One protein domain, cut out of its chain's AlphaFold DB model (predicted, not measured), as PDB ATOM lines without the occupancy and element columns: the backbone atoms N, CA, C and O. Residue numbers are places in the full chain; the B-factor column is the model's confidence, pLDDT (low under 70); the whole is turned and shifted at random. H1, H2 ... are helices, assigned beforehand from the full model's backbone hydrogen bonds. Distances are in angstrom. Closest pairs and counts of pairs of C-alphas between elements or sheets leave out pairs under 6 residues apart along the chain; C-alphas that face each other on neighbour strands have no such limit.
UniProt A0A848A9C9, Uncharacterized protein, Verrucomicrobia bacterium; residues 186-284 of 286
ATOM      1  N   ALA A 186      52.100  79.837 123.231       77.62
ATOM      2  CA  ALA A 186      52.697  79.842 124.562       77.62
ATOM      3  C   ALA A 186      52.261  78.616 125.371       77.62
ATOM      4  O   ALA A 186      53.095  77.959 125.992       77.62
ATOM      5  N   ALA A 187      50.973  78.266 125.316       74.44
ATOM      6  CA  ALA A 187      50.443  77.094 126.004       74.44
ATOM      7  C   ALA A 187      51.004  75.786 125.437       74.44
ATOM      8  O   ALA A 187      51.442  74.924 126.197       74.44
ATOM      9  N   ARG A 188      51.079  75.669 124.106       72.81
ATOM     10  CA  ARG A 188      51.696  74.513 123.438       72.81
ATOM     11  C   ARG A 188      53.159  74.341 123.828       72.81
ATOM     12  O   ARG A 188      53.600  73.226 124.094       72.81
ATOM     13  N   THR A 189      53.906  75.442 123.878       73.25
ATOM     14  CA  THR A 189      55.325  75.427 124.261       73.25
ATOM     15  C   THR A 189      55.488  75.040 125.728       73.25
ATOM     16  O   THR A 189      56.321  74.196 126.052       73.25
ATOM     17  N   ALA A 190      54.653  75.590 126.614       82.19
ATOM     18  CA  ALA A 190      54.640  75.216 128.023       82.19
ATOM     19  C   ALA A 190      54.313  73.728 128.216       82.19
ATOM     20  O   ALA A 190      55.020  73.035 128.943       82.19
ATOM     21  N   ARG A 191      53.308  73.209 127.501       74.69
ATOM     22  CA  ARG A 191      52.965  71.785 127.529       74.69
ATOM     23  C   ARG A 191      54.109  70.907 127.034       74.69
ATOM     24  O   ARG A 191      54.462  69.948 127.710       74.69
ATOM     25  N   ALA A 192      54.740  71.256 125.916       73.12
ATOM     26  CA  ALA A 192      55.883  70.505 125.404       73.12
ATOM     27  C   ALA A 192      57.034  70.432 126.424       73.12
ATOM     28  O   ALA A 192      57.653  69.380 126.576       73.12
ATOM     29  N   LEU A 193      57.295  71.520 127.156       78.00
ATOM     30  CA  LEU A 193      58.284  71.531 128.235       78.00
ATOM     31  C   LEU A 193      57.851  70.652 129.423       78.00
ATOM     32  O   LEU A 193      58.677  69.916 129.956       78.00
ATOM     33  N   ILE A 194      56.574  70.674 129.818       79.38
ATOM     34  CA  ILE A 194      56.034  69.799 130.877       79.38
ATOM     35  C   ILE A 194      56.169  68.323 130.484       79.38
ATOM     36  O   ILE A 194      56.706  67.532 131.260       79.38
ATOM     37  N   ASP A 195      55.744  67.956 129.273       74.12
ATOM     38  CA  ASP A 195      55.849  66.593 128.738       74.12
ATOM     39  C   ASP A 195      57.309  66.130 128.697       74.12
ATOM     40  O   ASP A 195      57.625  64.984 129.022       74.12
ATOM     41  N   TYR A 196      58.220  67.038 128.354       73.94
ATOM     42  CA  TYR A 196      59.646  66.761 128.359       73.94
ATOM     43  C   TYR A 196      60.194  66.512 129.766       73.94
ATOM     44  O   TYR A 196      60.920  65.543 129.979       73.94
ATOM     45  N   LEU A 197      59.812  67.323 130.756       79.50
ATOM     46  CA  LEU A 197      60.191  67.087 132.150       79.50
ATOM     47  C   LEU A 197      59.610  65.772 132.687       79.50
ATOM     48  O   LEU A 197      60.316  65.028 133.364       79.50
ATOM     49  N   LEU A 198      58.361  65.443 132.351       77.44
ATOM     50  CA  LEU A 198      57.747  64.149 132.674       77.44
ATOM     51  C   LEU A 198      58.525  62.988 132.050       77.44
ATOM     52  O   LEU A 198      58.784  61.983 132.710       77.44
ATOM     53  N   PHE A 199      58.963  63.150 130.805       74.19
ATOM     54  CA  PHE A 199      59.818  62.187 130.131       74.19
ATOM     55  C   PHE A 199      61.187  62.039 130.826       74.19
ATOM     56  O   PHE A 199      61.646  60.916 131.011       74.19
ATOM     57  N   LEU A 200      61.817  63.131 131.282       72.25
ATOM     58  CA  LEU A 200      63.076  63.076 132.048       72.25
ATOM     59  C   LEU A 200      62.916  62.405 133.426       72.25
ATOM     60  O   LEU A 200      63.852  61.773 133.938       72.25
ATOM     61  N   ARG A 201      61.736  62.545 134.039       78.00
ATOM     62  CA  ARG A 201      61.379  61.890 135.307       78.00
ATOM     63  C   ARG A 201      61.244  60.381 135.168       78.00
ATOM     64  O   ARG A 201      61.558  59.663 136.121       78.00
ATOM     65  N   ASP A 202      60.794  59.902 134.012       73.62
ATOM     66  CA  ASP A 202      60.611  58.479 133.752       73.62
ATOM     67  C   ASP A 202      61.969  57.759 133.668       73.62
ATOM     68  O   ASP A 202      62.700  57.838 132.681       73.62
ATOM     69  N   LYS A 203      62.315  57.020 134.729       68.00
ATOM     70  CA  LYS A 203      63.571  56.256 134.823       68.00
ATOM     71  C   LYS A 203      63.686  55.146 133.773       68.00
ATOM     72  O   LYS A 203      64.789  54.655 133.560       68.00
ATOM     73  N   ARG A 204      62.573  54.738 133.152       62.50
ATOM     74  CA  ARG A 204      62.538  53.688 132.123       62.50
ATOM     75  C   ARG A 204      62.928  54.216 130.744       62.50
ATOM     76  O   ARG A 204      63.179  53.422 129.845       62.50
ATOM     77  N   ARG A 205      62.969  55.540 130.566       59.38
ATOM     78  CA  ARG A 205      63.279  56.186 129.290       59.38
ATOM     79  C   ARG A 205      64.709  56.709 129.298       59.38
ATOM     80  O   ARG A 205      65.182  57.255 130.293       59.38
ATOM     81  N   ILE A 206      65.399  56.544 128.172       56.81
ATOM     82  CA  ILE A 206      66.755  57.065 127.970       56.81
ATOM     83  C   ILE A 206      66.628  58.470 127.374       56.81
ATOM     84  O   ILE A 206      66.120  58.602 126.257       56.81
ATOM     85  N   PRO A 207      67.043  59.530 128.089       55.22
ATOM     86  CA  PRO A 207      66.840  60.875 127.595       55.22
ATOM     87  C   PRO A 207      67.801  61.262 126.465       55.22
ATOM     88  O   PRO A 207      68.979  60.901 126.515       55.22
ATOM     89  N   PRO A 208      67.330  62.029 125.458       51.00
ATOM     90  CA  PRO A 208      68.172  62.477 124.352       51.00
ATOM     91  C   PRO A 208      69.170  63.559 124.793       51.00
ATOM     92  O   PRO A 208      70.282  63.612 124.267       51.00
ATOM     93  N   LEU A 209      68.827  64.384 125.795       53.09
ATOM     94  CA  LEU A 209      69.777  65.311 126.410       53.09
ATOM     95  C   LEU A 209      70.556  64.625 127.534       53.09
ATOM     96  O   LEU A 209      69.993  64.223 128.549       53.09
ATOM     97  N   ARG A 210      71.883  64.582 127.386       55.47
ATOM     98  CA  ARG A 210      72.834  64.167 128.428       55.47
ATOM     99  C   ARG A 210      73.249  65.353 129.299       55.47
ATOM    100  O   ARG A 210      74.405  65.783 129.270       55.47
ATOM    101  N   VAL A 211      72.292  65.924 130.028       64.69
ATOM    102  CA  VAL A 211      72.584  66.883 131.105       64.69
ATOM    103  C   VAL A 211      72.179  66.248 132.423       64.69
ATOM    104  O   VAL A 211      71.060  66.430 132.898       64.69
ATOM    105  N   ASP A 212      73.094  65.480 133.009       70.50
ATOM    106  CA  ASP A 212      72.835  64.695 134.224       70.50
ATOM    107  C   ASP A 212      72.293  65.555 135.376       70.50
ATOM    108  O   ASP A 212      71.449  65.099 136.146       70.50
ATOM    109  N   ALA A 213      72.719  66.822 135.452       78.88
ATOM    110  CA  ALA A 213      72.203  67.793 136.413       78.88
ATOM    111  C   ALA A 213      70.700  68.079 136.213       78.88
ATOM    112  O   ALA A 213      69.924  67.905 137.148       78.88
ATOM    113  N   LEU A 214      70.266  68.416 134.992       78.88
ATOM    114  CA  LEU A 214      68.855  68.704 134.696       78.88
ATOM    115  C   LEU A 214      67.974  67.458 134.824       78.88
ATOM    116  O   LEU A 214      66.840  67.556 135.281       78.88
ATOM    117  N   ILE A 215      68.499  66.276 134.485       78.88
ATOM    118  CA  ILE A 215      67.791  65.004 134.695       78.88
ATOM    119  C   ILE A 215      67.560  64.765 136.190       78.88
ATOM    120  O   ILE A 215      66.461  64.385 136.596       78.88
ATOM    121  N   ARG A 216      68.585  64.982 137.025       84.44
ATOM    122  CA  ARG A 216      68.462  64.865 138.484       84.44
ATOM    123  C   ARG A 216      67.451  65.856 139.045       84.44
ATOM    124  O   ARG A 216      66.620  65.453 139.853       84.44
ATOM    125  N   GLU A 217      67.504  67.110 138.608       87.81
ATOM    126  CA  GLU A 217      66.557  68.136 139.040       87.81
ATOM    127  C   GLU A 217      65.125  67.803 138.618       87.81
ATOM    128  O   GLU A 217      64.230  67.832 139.457       87.81
ATOM    129  N   ALA A 218      64.910  67.390 137.365       86.25
ATOM    130  CA  ALA A 218      63.597  66.977 136.883       86.25
ATOM    131  C   ALA A 218      63.040  65.802 137.701       86.25
ATOM    132  O   ALA A 218      61.882  65.830 138.110       86.25
ATOM    133  N   ARG A 219      63.869  64.792 138.004       87.00
ATOM    134  CA  ARG A 219      63.498  63.634 138.841       87.00
ATOM    135  C   ARG A 219      63.165  63.995 140.285       87.00
ATOM    136  O   ARG A 219      62.405  63.258 140.908       87.00
ATOM    137  N   ALA A 220      63.727  65.083 140.802       90.50
ATOM    138  CA  ALA A 220      63.472  65.571 142.153       90.50
ATOM    139  C   ALA A 220      62.212  66.449 142.255       90.50
ATOM    140  O   ALA A 220      61.811  66.793 143.364       90.50
ATOM    141  N   LEU A 221      61.578  66.810 141.132       91.12
ATOM    142  CA  LEU A 221      60.374  67.637 141.153       91.12
ATOM    143  C   LEU A 221      59.217  66.931 141.892       91.12
ATOM    144  O   LEU A 221      58.982  65.735 141.684       91.12
ATOM    145  N   PRO A 222      58.421  67.658 142.694       91.31
ATOM    146  CA  PRO A 222      57.182  67.133 143.271       91.31
ATOM    147  C   PRO A 222      56.117  66.887 142.184       91.31
ATOM    148  O   PRO A 222      56.342  67.170 141.003       91.31
ATOM    149  N   ALA A 223      54.964  66.319 142.546       89.19
ATOM    150  CA  ALA A 223      53.831  66.182 141.619       89.19
ATOM    151  C   ALA A 223      53.438  67.553 141.039       89.19
ATOM    152  O   ALA A 223      53.522  68.542 141.753       89.19
ATOM    153  N   PHE A 224      53.048  67.622 139.760       87.19
ATOM    154  CA  PHE A 224      52.709  68.897 139.112       87.19
ATOM    155  C   PHE A 224      51.340  69.402 139.574       87.19
ATOM    156  O   PHE A 224      50.312  68.824 139.228       87.19
ATOM    157  N   THR A 225      51.339  70.487 140.339       87.12
ATOM    158  CA  THR A 225      50.153  71.169 140.882       87.12
ATOM    159  C   THR A 225      50.351  72.678 140.800       87.12
ATOM    160  O   THR A 225      51.458  73.150 140.525       87.12
ATOM    161  N   LYS A 226      49.301  73.472 141.029       87.31
ATOM    162  CA  LYS A 226      49.410  74.940 141.023       87.31
ATOM    163  C   LYS A 226      50.432  75.459 142.035       87.31
ATOM    164  O   LYS A 226      51.121  76.432 141.726       87.31
ATOM    165  N   ASP A 227      50.566  74.789 143.177       89.81
ATOM    166  CA  ASP A 227      51.513  75.153 144.239       89.81
ATOM    167  C   ASP A 227      52.966  74.866 143.853       89.81
ATOM    168  O   ASP A 227      53.871  75.637 144.162       89.81
ATOM    169  N   THR A 228      53.193  73.782 143.114       92.19
ATOM    170  CA  THR A 228      54.533  73.347 142.700       92.19
ATOM    171  C   THR A 228      54.913  73.824 141.299       92.19
ATOM    172  O   THR A 228      56.045  73.626 140.851       92.19
ATOM    173  N   ALA A 229      54.001  74.491 140.583       89.62
ATOM    174  CA  ALA A 229      54.222  74.962 139.217       89.62
ATOM    175  C   ALA A 229      55.454  75.877 139.094       89.62
ATOM    176  O   ALA A 229      56.107  75.898 138.050       89.62
ATOM    177  N   ALA A 230      55.799  76.607 140.160       92.38
ATOM    178  CA  ALA A 230      57.002  77.433 140.213       92.38
ATOM    179  C   ALA A 230      58.298  76.599 140.173       92.38
ATOM    180  O   ALA A 230      59.223  76.963 139.445       92.38
ATOM    181  N   ASP A 231      58.350  75.469 140.885       93.19
ATOM    182  CA  ASP A 231      59.504  74.558 140.879       93.19
ATOM    183  C   ASP A 231      59.687  73.914 139.507       93.19
ATOM    184  O   ASP A 231      60.798  73.835 138.978       93.19
ATOM    185  N   TRP A 232      58.572  73.510 138.899       93.25
ATOM    186  CA  TRP A 232      58.547  72.976 137.543       93.25
ATOM    187  C   TRP A 232      59.028  73.999 136.520       93.25
ATOM    188  O   TRP A 232      59.850  73.666 135.666       93.25
ATOM    189  N   TRP A 233      58.571  75.250 136.629       94.62
ATOM    190  CA  TRP A 233      59.033  76.324 135.758       94.62
ATOM    191  C   TRP A 233      60.538  76.562 135.898       94.62
ATOM    192  O   TRP A 233      61.216  76.685 134.884       94.62
ATOM    193  N   ARG A 234      61.089  76.563 137.118       94.94
ATOM    194  CA  ARG A 234      62.533  76.755 137.346       94.94
ATOM    195  C   ARG A 234      63.378  75.750 136.554       94.94
ATOM    196  O   ARG A 234      64.357  76.133 135.919       94.94
ATOM    197  N   VAL A 235      62.991  74.472 136.571       91.31
ATOM    198  CA  VAL A 235      63.700  73.418 135.823       91.31
ATOM    199  C   VAL A 235      63.426  73.530 134.319       91.31
ATOM    200  O   VAL A 235      64.347  73.383 133.517       91.31
ATOM    201  N   ALA A 236      62.191  73.844 133.917       89.19
ATOM    202  CA  ALA A 236      61.827  74.033 132.512       89.19
ATOM    203  C   ALA A 236      62.559  75.216 131.861       89.19
ATOM    204  O   ALA A 236      62.994  75.112 130.719       89.19
ATOM    205  N   GLU A 237      62.720  76.324 132.583       92.75
ATOM    206  CA  GLU A 237      63.467  77.499 132.143       92.75
ATOM    207  C   GLU A 237      64.930  77.142 131.879       92.75
ATOM    208  O   GLU A 237      65.463  77.474 130.820       92.75
ATOM    209  N   ALA A 238      65.562  76.401 132.795       86.62
ATOM    210  CA  ALA A 238      66.927  75.926 132.611       86.62
ATOM    211  C   ALA A 238      67.049  75.004 131.386       86.62
ATOM    212  O   ALA A 238      67.955  75.180 130.575       86.62
ATOM    213  N   VAL A 239      66.103  74.075 131.197       81.62
ATOM    214  CA  VAL A 239      66.043  73.217 130.001       81.62
ATOM    215  C   VAL A 239      65.885  74.042 128.724       81.62
ATOM    216  O   VAL A 239      66.592  73.789 127.749       81.62
ATOM    217  N   LEU A 240      64.986  75.030 128.714       82.12
ATOM    218  CA  LEU A 240      64.726  75.882 127.555       82.12
ATOM    219  C   LEU A 240      65.978  76.674 127.160       82.12
ATOM    220  O   LEU A 240      66.345  76.692 125.988       82.12
ATOM    221  N   LEU A 241      66.639  77.309 128.128       84.12
ATOM    222  CA  LEU A 241      67.822  78.138 127.888       84.12
ATOM    223  C   LEU A 241      69.072  77.313 127.550       84.12
ATOM    224  O   LEU A 241      69.903  77.773 126.771       84.12
ATOM    225  N   GLU A 242      69.194  76.099 128.089       77.88
ATOM    226  CA  GLU A 242      70.258  75.156 127.719       77.88
ATOM    227  C   GLU A 242      70.050  74.615 126.298       77.88
ATOM    228  O   GLU A 242      71.004  74.434 125.544       77.88
ATOM    229  N   SER A 243      68.794  74.373 125.917       73.25
ATOM    230  CA  SER A 243      68.449  73.836 124.597       73.25
ATOM    231  C   SER A 243      68.511  74.888 123.494       73.25
ATOM    232  O   SER A 243      68.859  74.570 122.359       73.25
ATOM    233  N   TYR A 244      68.201  76.142 123.827       74.50
ATOM    234  CA  TYR A 244      68.219  77.267 122.904       74.50
ATOM    235  C   TYR A 244      69.087  78.392 123.469       74.50
ATOM    236  O   TYR A 244      68.617  79.243 124.222       74.50
ATOM    237  N   ALA A 245      70.351  78.451 123.038       76.19
ATOM    238  CA  ALA A 245      71.270  79.521 123.436       76.19
ATOM    239  C   ALA A 245      70.756  80.925 123.049       76.19
ATOM    240  O   ALA A 245      71.041  81.911 123.730       76.19
ATOM    241  N   GLN A 246      69.970  81.014 121.968       77.06
ATOM    242  CA  GLN A 246      69.302  82.236 121.509       77.06
ATOM    243  C   GLN A 246      67.803  81.975 121.277       77.06
ATOM    244  O   GLN A 246      67.376  81.816 120.136       77.06
ATOM    245  N   PRO A 247      66.968  81.956 122.334       74.62
ATOM    246  CA  PRO A 247      65.547  81.616 122.207       74.62
ATOM    247  C   PRO A 247      64.779  82.547 121.262       74.62
ATOM    248  O   PRO A 247      63.852  82.120 120.592       74.62
ATOM    249  N   LEU A 248      65.175  83.822 121.178       82.38
ATOM    250  CA  LEU A 248      64.518  84.817 120.323       82.38
ATOM    251  C   LEU A 248      64.824  84.651 118.826       82.38
ATOM    252  O   LEU A 248      64.140  85.268 118.015       82.38
ATOM    253  N   ALA A 249      65.832  83.849 118.466       76.81
ATOM    254  CA  ALA A 249      66.120  83.509 117.074       76.81
ATOM    255  C   ALA A 249      65.174  82.422 116.534       76.81
ATOM    256  O   ALA A 249      65.087  82.237 115.327       76.81
ATOM    257  N   VAL A 250      64.460  81.720 117.421       74.94
ATOM    258  CA  VAL A 250      63.473  80.701 117.057       74.94
ATOM    259  C   VAL A 250      62.139  81.401 116.762       74.94
ATOM    260  O   VAL A 250      61.561  81.989 117.686       74.94
ATOM    261  N   PRO A 251      61.630  81.371 115.514       75.25
ATOM    262  CA  PRO A 251      60.426  82.110 115.120       75.25
ATOM    263  C   PRO A 251      59.203  81.815 115.997       75.25
ATOM    264  O   PRO A 251      58.453  82.722 116.354       75.25
ATOM    265  N   GLU A 252      59.026  80.563 116.409       69.25
ATOM    266  CA  GLU A 252      57.903  80.108 117.227       69.25
ATOM    267  C   GLU A 252      57.970  80.658 118.655       69.25
ATOM    268  O   GLU A 252      56.947  81.041 119.226       69.25
ATOM    269  N   LEU A 253      59.174  80.764 119.223       74.50
ATOM    270  CA  LEU A 253      59.377  81.388 120.532       74.50
ATOM    271  C   LEU A 253      59.238  82.910 120.437       74.50
ATOM    272  O   LEU A 253      58.657  83.540 121.322       74.50
ATOM    273  N   LEU A 254      59.694  83.517 119.339       81.00
ATOM    274  CA  LEU A 254      59.491  84.942 119.084       81.00
ATOM    275  C   LEU A 254      58.001  85.288 118.909       81.00
ATOM    276  O   LEU A 254      57.564  86.358 119.343       81.00
ATOM    277  N   ALA A 255      57.201  84.383 118.336       82.31
ATOM    278  CA  ALA A 255      55.762  84.566 118.160       82.31
ATOM    279  C   ALA A 255      55.014  84.732 119.496       82.31
ATOM    280  O   ALA A 255      54.031  85.471 119.556       82.31
ATOM    281  N   ILE A 256      55.514  84.124 120.579       84.00
ATOM    282  CA  ILE A 256      54.956  84.254 121.938       84.00
ATOM    283  C   ILE A 256      55.124  85.678 122.483       84.00
ATOM    284  O   ILE A 256      54.294  86.159 123.266       84.00
ATOM    285  N   VAL A 257      56.194  86.365 122.076       88.12
ATOM    286  CA  VAL A 257      56.525  87.715 122.530       88.12
ATOM    287  C   VAL A 257      55.569  88.729 121.887       88.12
ATOM    288  O   VAL A 257      55.443  88.751 120.657       88.12
ATOM    289  N   PRO A 258      54.927  89.619 122.670       87.31
ATOM    290  CA  PRO A 258      54.119  90.711 122.137       87.31
ATOM    291  C   PRO A 258      54.922  91.594 121.170       87.31
ATOM    292  O   PRO A 258      56.067  91.929 121.489       87.31
ATOM    293  N   PRO A 259      54.344  92.051 120.041       86.38
ATOM    294  CA  PRO A 259      55.053  92.873 119.056       86.38
ATOM    295  C   PRO A 259      55.777  94.087 119.655       86.38
ATOM    296  O   PRO A 259      56.918  94.366 119.291       86.38
ATOM    297  N   ALA A 260      55.161  94.749 120.643       86.12
ATOM    298  CA  ALA A 260      55.732  95.900 121.345       86.12
ATOM    299  C   ALA A 260      57.066  95.594 122.055       86.12
ATOM    300  O   ALA A 260      57.917  96.471 122.192       86.12
ATOM    301  N   HIS A 261      57.271  94.351 122.498       85.81
ATOM    302  CA  HIS A 261      58.467  93.938 123.234       85.81
ATOM    303  C   HIS A 261      59.563  93.381 122.317       85.81
ATOM    304  O   HIS A 261      60.724  93.378 122.718       85.81
ATOM    305  N   ARG A 262      59.232  92.967 121.082       85.50
ATOM    306  CA  ARG A 262      60.175  92.336 120.133       85.50
ATOM    307  C   ARG A 262      61.347  93.237 119.743       85.50
ATOM    308  O   ARG A 262      62.425  92.735 119.453       85.50
ATOM    309  N   ARG A 263      61.153  94.560 119.770       81.50
ATOM    310  CA  ARG A 263      62.187  95.552 119.419       81.50
ATOM    311  C   ARG A 263      63.343  95.616 120.420       81.50
ATOM    312  O   ARG A 263      64.421  96.072 120.064       81.50
ATOM    313  N   PHE A 264      63.127  95.177 121.661       86.88
ATOM    314  CA  PHE A 264      64.111  95.277 122.737       86.88
ATOM    315  C   PHE A 264      64.472  93.872 123.232       86.88
ATOM    316  O   PHE A 264      63.680  93.286 123.971       86.88
ATOM    317  N   PRO A 265      65.651  93.323 122.885       83.31
ATOM    318  CA  PRO A 265      65.995  91.924 123.164       83.31
ATOM    319  C   PRO A 265      65.855  91.514 124.636       83.31
ATOM    320  O   PRO A 265      65.364  90.427 124.939       83.31
ATOM    321  N   SER A 266      66.221  92.399 125.568       86.12
ATOM    322  CA  SER A 266      66.068  92.153 127.007       86.12
ATOM    323  C   SER A 266      64.597  92.027 127.418       86.12
ATOM    324  O   SER A 266      64.220  91.057 128.075       86.12
ATOM    325  N   ARG A 267      63.740  92.955 126.974       87.25
ATOM    326  CA  ARG A 267      62.292  92.926 127.246       87.25
ATOM    327  C   ARG A 267      61.608  91.760 126.536       87.25
ATOM    328  O   ARG A 267      60.722  91.145 127.119       87.25
ATOM    329  N   ALA A 268      62.036  91.426 125.321       88.50
ATOM    330  CA  ALA A 268      61.541  90.276 124.574       88.50
ATOM    331  C   ALA A 268      61.811  88.967 125.324       88.50
ATOM    332  O   ALA A 268      60.885  88.183 125.529       88.50
ATOM    333  N   LYS A 269      63.046  88.766 125.808       89.06
ATOM    334  CA  LYS A 269      63.418  87.579 126.589       89.06
ATOM    335  C   LYS A 269      62.616  87.489 127.888       89.06
ATOM    336  O   LYS A 269      62.010  86.454 128.147       89.06
ATOM    337  N   SER A 270      62.544  88.568 128.669       90.69
ATOM    338  CA  SER A 270      61.755  88.577 129.908       90.69
ATOM    339  C   SER A 270      60.268  88.326 129.646       90.69
ATOM    340  O   SER A 270      59.628  87.583 130.383       90.69
ATOM    341  N   SER A 271      59.719  88.889 128.566       91.56
ATOM    342  CA  SER A 271      58.318  88.698 128.188       91.56
ATOM    343  C   SER A 271      58.016  87.269 127.731       91.56
ATOM    344  O   SER A 271      56.932  86.774 128.030       91.56
ATOM    345  N   LEU A 272      58.940  86.619 127.016       90.81
ATOM    346  CA  LEU A 272      58.835  85.208 126.638       90.81
ATOM    347  C   LEU A 272      58.750  84.328 127.889       90.81
ATOM    348  O   LEU A 272      57.803  83.560 128.046       90.81
ATOM    349  N   LEU A 273      59.721  84.481 128.792       93.88
ATOM    350  CA  LEU A 273      59.822  83.677 130.009       93.88
ATOM    351  C   LEU A 273      58.625  83.905 130.940       93.88
ATOM    352  O   LEU A 273      58.056  82.946 131.450       93.88
ATOM    353  N   ALA A 274      58.182  85.156 131.103       92.81
ATOM    354  CA  ALA A 274      57.010  85.482 131.914       92.81
ATOM    355  C   ALA A 274      55.727  84.822 131.381       92.81
ATOM    356  O   ALA A 274      54.986  84.219 132.156       92.81
ATOM    357  N   ARG A 275      55.489  84.881 130.063       90.44
ATOM    358  CA  ARG A 275      54.312  84.257 129.434       90.44
ATOM    359  C   ARG A 275      54.327  82.739 129.551       90.44
ATOM    360  O   ARG A 275      53.298  82.138 129.843       90.44
ATOM    361  N   LEU A 276      55.485  82.113 129.355       88.75
ATOM    362  CA  LEU A 276      55.617  80.670 129.539       88.75
ATOM    363  C   LEU A 276      55.377  80.275 131.002       88.75
ATOM    364  O   LEU A 276      54.585  79.372 131.257       88.75
ATOM    365  N   ARG A 277      55.960  80.995 131.968       92.12
ATOM    366  CA  ARG A 277      55.723  80.770 133.403       92.12
ATOM    367  C   ARG A 277      54.244  80.871 133.779       92.12
ATOM    368  O   ARG A 277      53.743  80.042 134.535       92.12
ATOM    369  N   GLU A 278      53.541  81.873 133.254       88.62
ATOM    370  CA  GLU A 278      52.099  82.035 133.467       88.62
ATOM    371  C   GLU A 278      51.326  80.805 132.970       88.62
ATOM    372  O   GLU A 278      50.463  80.285 133.680       88.62
ATOM    373  N   ARG A 279      51.691  80.281 131.793       84.94
ATOM    374  CA  ARG A 279      51.069  79.078 131.225       84.94
ATOM    375  C   ARG A 279      51.364  77.811 132.015       84.94
ATOM    376  O   ARG A 279      50.472  76.985 132.164       84.94
ATOM    377  N   PHE A 280      52.549  77.671 132.604       84.12
ATOM    378  CA  PHE A 280      52.817  76.569 133.536       84.12
ATOM    379  C   PHE A 280      51.832  76.573 134.709       84.12
ATOM    380  O   PHE A 280      51.262  75.538 135.042       84.12
ATOM    381  N   ARG A 281      51.573  77.744 135.301       85.06
ATOM    382  CA  ARG A 281      50.607  77.866 136.399       85.06
ATOM    383  C   ARG A 281      49.168  77.618 135.940       85.06
ATOM    384  O   ARG A 281      48.399  77.030 136.695       85.06
ATOM    385  N   SER A 282      48.794  78.053 134.734       81.81
ATOM    386  CA  SER A 282      47.429  77.868 134.215       81.81
ATOM    387  C   SER A 282      47.125  76.419 133.824       81.81
ATOM    388  O   SER A 282      45.982  75.989 133.942       81.81
ATOM    389  N   ILE A 283      48.137  75.674 133.365       78.62
ATOM    390  CA  ILE A 283      48.023  74.267 132.950       78.62
ATOM    391  C   ILE A 283      48.070  73.316 134.157       78.62
ATOM    392  O   ILE A 283      47.625  72.174 134.060       78.62
ATOM    393  N   ALA A 284      48.599  73.747 135.301       81.56
ATOM    394  CA  ALA A 284      48.676  72.907 136.488       81.56
ATOM    395  C   ALA A 284      47.293  72.635 137.106       81.56
ATOM    396  O   ALA A 284      46.428  73.517 137.168       81.56
TER     397      ALA A 284
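This is residues 186 to 284 of the 286 residues of an uncharacterized protein of Verrucomicrobia bacterium (UniProt A0A848A9C9). Two helices side by side as a hairpin, H2 and H3, are crossed by H1, and the last part of the longest helix, H6, packs on H1 and H3. Short H4 packs on H6, and tiny H5 makes a corner with it. The 99 printed residues have six named helices, H1 to H6, no named strand: all helix. The whole is compact, radius of gyration of the C-alphas 13.7 A, spans 43 by 28 by 18 A.

Find C-alpha 265 at (65.995, 91.924, 123.164); H6 runs 27.0 A to residue 283. H1, residues 186 to 201, begins at (52.697, 79.842, 124.562) and spans 22.7 A. H3, residues 229 to 243, spans 20.4 A. H2 is 212 to 220, H4 251 to 256, H5 259 to 262.

H6, the hub, touches H3 with residues 273 to 281 alone, closest C-alphas Ala 229 and Arg 281, 5.4 A, at a steep tilt of 44 degrees, opposite ways. H1 touches H3 about perpendicular, 89 degrees, closest C-alphas Leu 193 and Ala 236, 6.1 A. Every O i to N i+4 pair is within hydrogen-bond range in H1, H2, H3 and H6; H4 has 1 of 2, and H5 is too short for one.

C-alphas 204 and 260, the two farthest apart, are 44.1 A apart. The printed part has no cut, and no link is long. Look for pLDDT under 70 at residues 203 to 211 and residue 252.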